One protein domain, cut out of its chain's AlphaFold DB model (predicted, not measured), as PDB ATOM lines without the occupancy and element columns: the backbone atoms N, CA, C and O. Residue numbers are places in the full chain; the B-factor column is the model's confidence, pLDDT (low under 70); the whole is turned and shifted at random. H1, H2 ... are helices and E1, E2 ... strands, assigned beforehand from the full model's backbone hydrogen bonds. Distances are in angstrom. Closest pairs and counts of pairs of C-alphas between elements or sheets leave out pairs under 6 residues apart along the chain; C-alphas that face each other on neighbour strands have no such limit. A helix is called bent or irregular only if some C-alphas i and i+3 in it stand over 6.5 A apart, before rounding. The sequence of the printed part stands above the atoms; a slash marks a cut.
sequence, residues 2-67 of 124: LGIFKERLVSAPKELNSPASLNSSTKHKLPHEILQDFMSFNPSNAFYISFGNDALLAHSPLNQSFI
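Overview. This is residues 2 to 67 of the 124 residues of the protein "DUF3700 domain-containing protein" of Lupinus albus (UniProt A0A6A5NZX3). A small three-stranded sheet has one helix, H2, packed along one of its faces, while a long loop, residues 11 to 30 with the short helix H1 in it, sticks out from this two-layer body. No named helix is on the other face of the sheet. The printed part has 66 residues, with elements in the order E1, H1, H2, E2, E3; the sheet order is E1, E3, E2, antiparallel throughout. The class is mixed, helices and strands, with 30 residues, under half, in named elements. The whole is loose, with a radius of gyration of the C-alphas of 14.3 A and spans of 39 by 28 by 24 A.

Arrangement. E1, residues 2 to 5, is an edge strand and the antiparallel neighbour of the inner strand E3, residues 55 to 59, at 178 degrees; N 2 and O 58 are 2.8 A apart, within hydrogen-bond range. H1, residues 19 to 23, is not on the sheet and is apart from E3. H2, residues 31 to 41, is on the sheet at a height of 9.4 A over it. It lies over E3 and runs along the strands, at 4 degrees to E3 on the local plane; it is only just not over E1, on which 2 of its C-alphas fall. The closest C-alphas of H2 and E3 are those of Leu 35 and Ala 58, 7.4 A apart. The other edge strand, E2, residues 47 to 51, forms a hairpin with E3, antiparallel at 164 degrees, with N 49 and O 57 2.8 A apart. E1, H1, H2 and E2 make a split strand-helix-strand unit, two strands running the same way with E3 between them, and its crossover is right-handed. In H2 every O i to N i+4 pair is within hydrogen-bond range; in H1 0 of 1 is, but 2 of 2 O i to N i+3 pairs are.

Along the chain. E1 begins at C-alpha 2, (84.610, 102.269, 11.194), and is 10.0 A long. H1 measures 7.8 A and is neither bent nor irregular, but only just: C-alphas 19 and 22 are 6.0 A apart. H2 runs 15.5 A from C-alpha 31 at (75.599, 101.335, 17.176). E2 is 13.8 A long, and E3, 13.5 A, ends at C-alpha 59, (88.330, 107.381, 12.166).

Size, cuts and confidence. The two C-alphas farthest apart, those of Ser 25 and Phe 66, are 41.6 A apart. The printed part has no cut. The link from E1 to H1 is long, with 13 residues. Mean pLDDT of the printed part is 80.9; residues 18 to 26 and 63 to 67 are under 70.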
ATOM      1  N   LEU A   2      85.855 102.978  10.933       90.31
ATOM      2  CA  LEU A   2      84.610 102.269  11.194       90.31
ATOM      3  C   LEU A   2      83.474 103.060  10.545       90.31
ATOM      4  O   LEU A   2      83.353 104.254  10.792       90.31
ATOM      5  N   GLY A   3      82.668 102.409   9.713       90.69
ATOM      6  CA  GLY A   3      81.439 102.978   9.166       90.69
ATOM      7  C   GLY A   3      80.238 102.225   9.719       90.69
ATOM      8  O   GLY A   3      80.231 100.995   9.694       90.69
ATOM      9  N   ILE A   4      79.247 102.949  10.223       91.81
ATOM     10  CA  ILE A   4      77.977 102.395  10.687       91.81
ATOM     11  C   ILE A   4      76.882 103.015   9.833       91.81
ATOM     12  O   ILE A   4      76.745 104.234   9.803       91.81
ATOM     13  N   PHE A   5      76.106 102.180   9.154       91.44
ATOM     14  CA  PHE A   5      75.038 102.605   8.257       91.44
ATOM     15  C   PHE A   5      73.760 101.868   8.630       91.44
ATOM     16  O   PHE A   5      73.789 100.671   8.914       91.44
ATOM     17  N   LYS A   6      72.633 102.575   8.627       89.94
ATOM     18  CA  LYS A   6      71.327 101.928   8.690       89.94
ATOM     19  C   LYS A   6      71.030 101.231   7.370       89.94
ATOM     20  O   LYS A   6      71.355 101.742   6.302       89.94
ATOM     21  N   GLU A   7      70.301 100.127   7.466       87.06
ATOM     22  CA  GLU A   7      69.887  99.299   6.331       87.06
ATOM     23  C   GLU A   7      69.163 100.091   5.232       87.06
ATOM     24  O   GLU A   7      69.336  99.817   4.050       87.06
ATOM     25  N   ARG A   8      68.431 101.152   5.603       88.50
ATOM     26  CA  ARG A   8      67.754 102.037   4.643       88.50
ATOM     27  C   ARG A   8      68.681 102.799   3.691       88.50
ATOM     28  O   ARG A   8      68.197 103.324   2.699       88.50
ATOM     29  N   LEU A   9      69.968 102.932   4.023       86.62
ATOM     30  CA  LEU A   9      70.954 103.620   3.182       86.62
ATOM     31  C   LEU A   9      71.748 102.654   2.312       86.62
ATOM     32  O   LEU A   9      72.096 102.986   1.183       86.62
ATOM     33  N   VAL A  10      72.102 101.493   2.861       85.25
ATOM     34  CA  VAL A  10      72.949 100.520   2.182       85.25
ATOM     35  C   VAL A  10      72.611  99.127   2.687       85.25
ATOM     36  O   VAL A  10      72.503  98.892   3.892       85.25
ATOM     37  N   SER A  11      72.480  98.186   1.757       85.12
ATOM     38  CA  SER A  11      72.390  96.772   2.091       85.12
ATOM     39  C   SER A  11      73.737  96.295   2.625       85.12
ATOM     40  O   SER A  11      74.766  96.493   1.971       85.12
ATOM     41  N   ALA A  12      73.735  95.648   3.790       81.88
ATOM     42  CA  ALA A  12      74.948  95.063   4.339       81.88
ATOM     43  C   ALA A  12      75.553  94.049   3.341       81.88
ATOM     44  O   ALA A  12      74.810  93.234   2.781       81.88
ATOM     45  N   PRO A  13      76.879  94.080   3.110       81.38
ATOM     46  CA  PRO A  13      77.573  93.066   2.323       81.38
ATOM     47  C   PRO A  13      77.215  91.665   2.818       81.38
ATOM     48  O   PRO A  13      77.319  91.379   4.015       81.38
ATOM     49  N   LYS A  14      76.792  90.782   1.910       82.12
ATOM     50  CA  LYS A  14      76.368  89.419   2.270       82.12
ATOM     51  C   LYS A  14      77.514  88.625   2.895       82.12
ATOM     52  O   LYS A  14      77.275  87.742   3.712       82.12
ATOM     53  N   GLU A  15      78.741  88.983   2.540       81.75
ATOM     54  CA  GLU A  15      79.999  88.420   3.016       81.75
ATOM     55  C   GLU A  15      80.265  88.726   4.498       81.75
ATOM     56  O   GLU A  15      81.021  88.003   5.142       81.75
ATOM     57  N   LEU A  16      79.641  89.770   5.061       72.25
ATOM     58  CA  LEU A  16      79.752  90.104   6.487       72.25
ATOM     59  C   LEU A  16      78.816  89.271   7.377       72.25
ATOM     60  O   LEU A  16      78.920  89.341   8.603       72.25
ATOM     61  N   ASN A  17      77.937  88.451   6.793       70.69
ATOM     62  CA  ASN A  17      77.122  87.510   7.554       70.69
ATOM     63  C   ASN A  17      77.985  86.326   7.997       70.69
ATOM     64  O   ASN A  17      78.161  85.348   7.272       70.69
ATOM     65  N   SER A  18      78.537  86.414   9.208       66.31
ATOM     66  CA  SER A  18      79.286  85.305   9.795       66.31
ATOM     67  C   SER A  18      78.336  84.161  10.183       66.31
ATOM     68  O   SER A  18      77.440  84.378  11.012       66.31
ATOM     69  N   PRO A  19      78.560  82.924   9.691       66.00
ATOM     70  CA  PRO A  19      77.820  81.740  10.134       66.00
ATOM     71  C   PRO A  19      77.968  81.491  11.642       66.00
ATOM     72  O   PRO A  19      77.104  80.876  12.260       66.00
ATOM     73  N   ALA A  20      79.044  82.003  12.255       62.97
ATOM     74  CA  ALA A  20      79.295  81.881  13.687       62.97
ATOM     75  C   ALA A  20      78.293  82.670  14.549       62.97
ATOM     76  O   ALA A  20      78.153  82.372  15.734       62.97
ATOM     77  N   SER A  21      77.570  83.641  13.973       58.22
ATOM     78  CA  SER A  21      76.539  84.392  14.705       58.22
ATOM     79  C   SER A  21      75.340  83.527  15.107       58.22
ATOM     80  O   SER A  21      74.742  83.795  16.141       58.22
ATOM     81  N   LEU A  22      75.045  82.444  14.373       57.44
ATOM     82  CA  LEU A  22      73.966  81.514  14.732       57.44
ATOM     83  C   LEU A  22      74.274  80.685  15.988       57.44
ATOM     84  O   LEU A  22      73.350  80.249  16.669       57.44
ATOM     85  N   ASN A  23      75.555  80.485  16.307       57.78
ATOM     86  CA  ASN A  23      75.996  79.648  17.428       57.78
ATOM     87  C   ASN A  23      76.449  80.469  18.646       57.78
ATOM     88  O   ASN A  23      76.827  79.900  19.670       57.78
ATOM     89  N   SER A  24      76.436  81.800  18.538       58.97
ATOM     90  CA  SER A  24      76.884  82.716  19.582       58.97
ATOM     91  C   SER A  24      75.685  83.368  20.269       58.97
ATOM     92  O   SER A  24      74.921  84.093  19.645       58.97
ATOM     93  N   SER A  25      75.542  83.171  21.582       56.28
ATOM     94  CA  SER A  25      74.501  83.807  22.411       56.28
ATOM     95  C   SER A  25      74.761  85.292  22.711       56.28
ATOM     96  O   SER A  25      74.028  85.919  23.480       56.28
ATOM     97  N   THR A  26      75.814  85.877  22.137       63.81
ATOM     98  CA  THR A  26      76.162  87.282  22.351       63.81
ATOM     99  C   THR A  26      75.153  88.187  21.656       63.81
ATOM    100  O   THR A  26      75.092  88.224  20.428       63.81
ATOM    101  N   LYS A  27      74.385  88.950  22.443       70.44
ATOM    102  CA  LYS A  27      73.495  90.000  21.931       70.44
ATOM    103  C   LYS A  27      74.264  90.948  21.007       70.44
ATOM    104  O   LYS A  27      75.389  91.342  21.314       70.44
ATOM    105  N   HIS A  28      73.640  91.331  19.894       73.69
ATOM    106  CA  HIS A  28      74.184  92.351  19.004       73.69
ATOM    107  C   HIS A  28      74.346  93.669  19.766       73.69
ATOM    108  O   HIS A  28      73.404  94.135  20.408       73.69
ATOM    109  N   LYS A  29      75.544  94.255  19.690       82.81
ATOM    110  CA  LYS A  29      75.828  95.565  20.276       82.81
ATOM    111  C   LYS A  29      75.074  96.656  19.530       82.81
ATOM    112  O   LYS A  29      74.947  96.607  18.302       82.81
ATOM    113  N   LEU A  30      74.610  97.658  20.266       88.69
ATOM    114  CA  LEU A  30      73.991  98.832  19.661       88.69
ATOM    115  C   LEU A  30      75.052  99.688  18.942       88.69
ATOM    116  O   LEU A  30      76.204  99.728  19.373       88.69
ATOM    117  N   PRO A  31      74.682 100.443  17.889       88.00
ATOM    118  CA  PRO A  31      75.599 101.335  17.176       88.00
ATOM    119  C   PRO A  31      76.439 102.248  18.077       88.00
ATOM    120  O   PRO A  31      77.628 102.447  17.833       88.00
ATOM    121  N   HIS A  32      75.824 102.786  19.134       90.06
ATOM    122  CA  HIS A  32      76.498 103.665  20.085       90.06
ATOM    123  C   HIS A  32      77.553 102.929  20.920       90.06
ATOM    124  O   HIS A  32      78.635 103.465  21.134       90.06
ATOM    125  N   GLU A  33      77.278 101.686  21.323       93.00
ATOM    126  CA  GLU A  33      78.229 100.847  22.062       93.00
ATOM    127  C   GLU A  33      79.440 100.510  21.186       93.00
ATOM    128  O   GLU A  33      80.578 100.646  21.620       93.00
ATOM    129  N   ILE A  34      79.209 100.161  19.912       92.38
ATOM    130  CA  ILE A  34      80.284  99.882  18.945       92.38
ATOM    131  C   ILE A  34      81.164 101.122  18.739       92.38
ATOM    132  O   ILE A  34      82.392 101.017  18.689       92.38
ATOM    133  N   LEU A  35      80.550 102.303  18.625       92.75
ATOM    134  CA  LEU A  35      81.285 103.560  18.528       92.75
ATOM    135  C   LEU A  35      82.116 103.816  19.788       92.75
ATOM    136  O   LEU A  35      83.294 104.149  19.681       92.75
ATOM    137  N   GLN A  36      81.521 103.663  20.969       92.94
ATOM    138  CA  GLN A  36      82.210 103.889  22.234       92.94
ATOM    139  C   GLN A  36      83.403 102.943  22.401       92.94
ATOM    140  O   GLN A  36      84.485 103.393  22.785       92.94
ATOM    141  N   ASP A  37      83.244 101.670  22.044       92.62
ATOM    142  CA  ASP A  37      84.332 100.692  22.035       92.62
ATOM    143  C   ASP A  37      85.455 101.123  21.083       92.62
ATOM    144  O   ASP A  37      86.630 101.124  21.459       92.62
ATOM    145  N   PHE A  38      85.108 101.556  19.864       92.12
ATOM    146  CA  PHE A  38      86.083 102.033  18.880       92.12
ATOM    147  C   PHE A  38      86.886 103.232  19.398       92.12
ATOM    148  O   PHE A  38      88.109 103.265  19.245       92.12
ATOM    149  N   MET A  39      86.212 104.204  20.016       91.81
ATOM    150  CA  MET A  39      86.853 105.401  20.569       91.81
ATOM    151  C   MET A  39      87.727 105.054  21.779       91.81
ATOM    152  O   MET A  39      88.850 105.542  21.883       91.81
ATOM    153  N   SER A  40      87.259 104.154  22.648       91.62
ATOM    154  CA  SER A  40      87.998 103.700  23.834       91.62
ATOM    155  C   SER A  40      89.269 102.931  23.463       91.62
ATOM    156  O   SER A  40      90.299 103.084  24.114       91.62
ATOM    157  N   PHE A  41      89.225 102.144  22.385       88.69
ATOM    158  CA  PHE A  41      90.395 101.438  21.860       88.69
ATOM    159  C   PHE A  41      91.419 102.380  21.195       88.69
ATOM    160  O   PHE A  41      92.576 102.011  21.017       88.69
ATOM    161  N   ASN A  42      91.013 103.603  20.830       83.31
ATOM    162  CA  ASN A  42      91.828 104.571  20.092       83.31
ATOM    163  C   ASN A  42      91.850 105.962  20.768       83.31
ATOM    164  O   ASN A  42      91.435 106.955  20.164       83.31
ATOM    165  N   PRO A  43      92.350 106.078  22.010       78.25
ATOM    166  CA  PRO A  43      92.123 107.262  22.842       78.25
ATOM    167  C   PRO A  43      92.866 108.525  22.381       78.25
ATOM    168  O   PRO A  43      92.524 109.620  22.812       78.25
ATOM    169  N   SER A  44      93.900 108.401  21.545       78.50
ATOM    170  CA  SER A  44      94.834 109.499  21.284       78.50
ATOM    171  C   SER A  44      94.343 110.525  20.267       78.50
ATOM    172  O   SER A  44      94.675 111.690  20.426       78.50
ATOM    173  N   ASN A  45      93.601 110.120  19.229       82.69
ATOM    174  CA  ASN A  45      93.172 111.011  18.136       82.69
ATOM    175  C   ASN A  45      91.966 110.469  17.343       82.69
ATOM    176  O   ASN A  45      91.763 110.830  16.178       82.69
ATOM    177  N   ALA A  46      91.179 109.560  17.922       89.00
ATOM    178  CA  ALA A  46      89.970 109.113  17.253       89.00
ATOM    179  C   ALA A  46      88.929 110.236  17.199       89.00
ATOM    180  O   ALA A  46      88.748 110.998  18.146       89.00
ATOM    181  N   PHE A  47      88.217 110.309  16.084       90.25
ATOM    182  CA  PHE A  47      87.088 111.203  15.890       90.25
ATOM    183  C   PHE A  47      86.012 110.491  15.084       90.25
ATOM    184  O   PHE A  47      86.260 109.474  14.434       90.25
ATOM    185  N   TYR A  48      84.804 111.037  15.096       92.25
ATOM    186  CA  TYR A  48      83.732 110.557  14.244       92.25
ATOM    187  C   TYR A  48      82.937 111.721  13.666       92.25
ATOM    188  O   TYR A  48      82.953 112.832  14.191       92.25
ATOM    189  N   ILE A  49      82.245 111.442  12.571       90.88
ATOM    190  CA  ILE A  49      81.289 112.331  11.927       90.88
ATOM    191  C   ILE A  49      79.977 111.573  11.749       90.88
ATOM    192  O   ILE A  49      79.973 110.399  11.372       90.88
ATOM    193  N   SER A  50      78.864 112.232  12.049       91.81
ATOM    194  CA  SER A  50      77.520 111.712  11.819       91.81
ATOM    195  C   SER A  50      76.896 112.364  10.587       91.81
ATOM    196  O   SER A  50      77.040 113.562  10.345       91.81
ATOM    197  N   PHE A  51      76.176 111.561   9.814       90.19
ATOM    198  CA  PHE A  51      75.384 111.987   8.668       90.19
ATOM    199  C   PHE A  51      73.912 111.818   9.037       90.19
ATOM    200  O   PHE A  51      73.284 110.779   8.799       90.19
ATOM    201  N   GLY A  52      73.393 112.835   9.728       88.81
ATOM    202  CA  GLY A  52      72.091 112.759  10.379       88.81
ATOM    203  C   GLY A  52      72.038 111.596  11.370       88.81
ATOM    204  O   GLY A  52      72.979 111.363  12.127       88.81
ATOM    205  N   ASN A  53      70.939 110.844  11.333       88.06
ATOM    206  CA  ASN A  53      70.718 109.712  12.234       88.06
ATOM    207  C   ASN A  53      71.028 108.357  11.592       88.06
ATOM    208  O   ASN A  53      70.770 107.332  12.221       88.06
ATOM    209  N   ASP A  54      71.498 108.328  10.345       90.56
ATOM    210  CA  ASP A  54      71.468 107.110   9.526       90.56
ATOM    211  C   ASP A  54      72.825 106.555   9.172       90.56
ATOM    212  O   ASP A  54      72.935 105.356   8.919       90.56
ATOM    213  N   ALA A  55      73.842 107.405   9.172       91.75
ATOM    214  CA  ALA A  55      75.201 106.965   8.982       91.75
ATOM    215  C   ALA A  55      76.149 107.672   9.941       91.75
ATOM    216  O   ALA A  55      75.940 108.816  10.348       91.75
ATOM    217  N   LEU A  56      77.210 106.963  10.288       93.38
ATOM    218  CA  LEU A  56      78.295 107.447  11.113       93.38
ATOM    219  C   LEU A  56      79.603 106.903  10.561       93.38
ATOM    220  O   LEU A  56      79.704 105.730  10.205       93.38
ATOM    221  N   LEU A  57      80.620 107.751  10.529       91.81
ATOM    222  CA  LEU A  57      81.974 107.373  10.165       91.81
ATOM    223  C   LEU A  57      82.914 107.754  11.303       91.81
ATOM    224  O   LEU A  57      83.061 108.928  11.618       91.81
ATOM    225  N   ALA A  58      83.572 106.768  11.898       92.12
ATOM    226  CA  ALA A  58      84.617 106.953  12.888       92.12
ATOM    227  C   ALA A  58      85.994 106.650  12.290       92.12
ATOM    228  O   ALA A  58      86.210 105.678  11.552       92.12
ATOM    229  N   HIS A  59      86.960 107.490  12.618       88.25
ATOM    230  CA  HIS A  59      88.330 107.381  12.166       88.25
ATOM    231  C   HIS A  59      89.280 107.490  13.353       88.25
ATOM    232  O   HIS A  59      89.050 108.244  14.284       88.25
ATOM    233  N   SER A  60      90.360 106.722  13.291       87.25
ATOM    234  CA  SER A  60      91.493 106.825  14.198       87.25
ATOM    235  C   SER A  60      92.747 106.818  13.327       87.25
ATOM    236  O   SER A  60      92.881 105.900  12.501       87.25
ATOM    237  N   PRO A  61      93.620 107.831  13.438       76.56
ATOM    238  CA  PRO A  61      94.898 107.811  12.758       76.56
ATOM    239  C   PRO A  61      95.787 106.742  13.402       76.56
ATOM    240  O   PRO A  61      95.982 106.715  14.615       76.56
ATOM    241  N   LEU A  62      96.336 105.846  12.581       70.12
ATOM    242  CA  LEU A  62      97.359 104.913  13.044       70.12
ATOM    243  C   LEU A  62      98.637 105.699  13.350       70.12
ATOM    244  O   LEU A  62      99.036 106.561  12.573       70.12
ATOM    245  N   ASN A  63      99.319 105.341  14.439       61.62
ATOM    246  CA  ASN A  63     100.605 105.934  14.838       61.62
ATOM    247  C   ASN A  63     101.747 105.645  13.832       61.62
ATOM    248  O   ASN A  63     102.874 106.103  14.005       61.62
ATOM    249  N   GLN A  64     101.473 104.868  12.778       57.38
ATOM    250  CA  GLN A  64     102.398 104.591  11.687       57.38
ATOM    251  C   GLN A  64     102.357 105.700  10.639       57.38
ATOM    252  O   GLN A  64     101.619 105.685   9.654       57.38
ATOM    253  N   SER A  65     103.224 106.661  10.913       56.72
ATOM    254  CA  SER A  65     103.849 107.599   9.997       56.72
ATOM    255  C   SER A  65     104.038 107.086   8.550       56.72
ATOM    256  O   SER A  65     104.701 106.080   8.313       56.72
ATOM    257  N   PHE A  66     103.538 107.880   7.592       53.72
ATOM    258  CA  PHE A  66     104.133 108.178   6.270       53.72
ATOM    259  C   PHE A  66     103.741 107.454   4.970       53.72
ATOM    260  O   PHE A  66     104.166 107.952   3.933       53.72
ATOM    261  N   ILE A  67     102.923 106.395   4.909       55.16
ATOM    262  CA  ILE A  67     102.765 105.703   3.597       55.16
ATOM    263  C   ILE A  67     101.522 106.114   2.790       55.16
ATOM    264  O   ILE A  67     101.557 106.060   1.566       55.16
TER     265      ILE A  67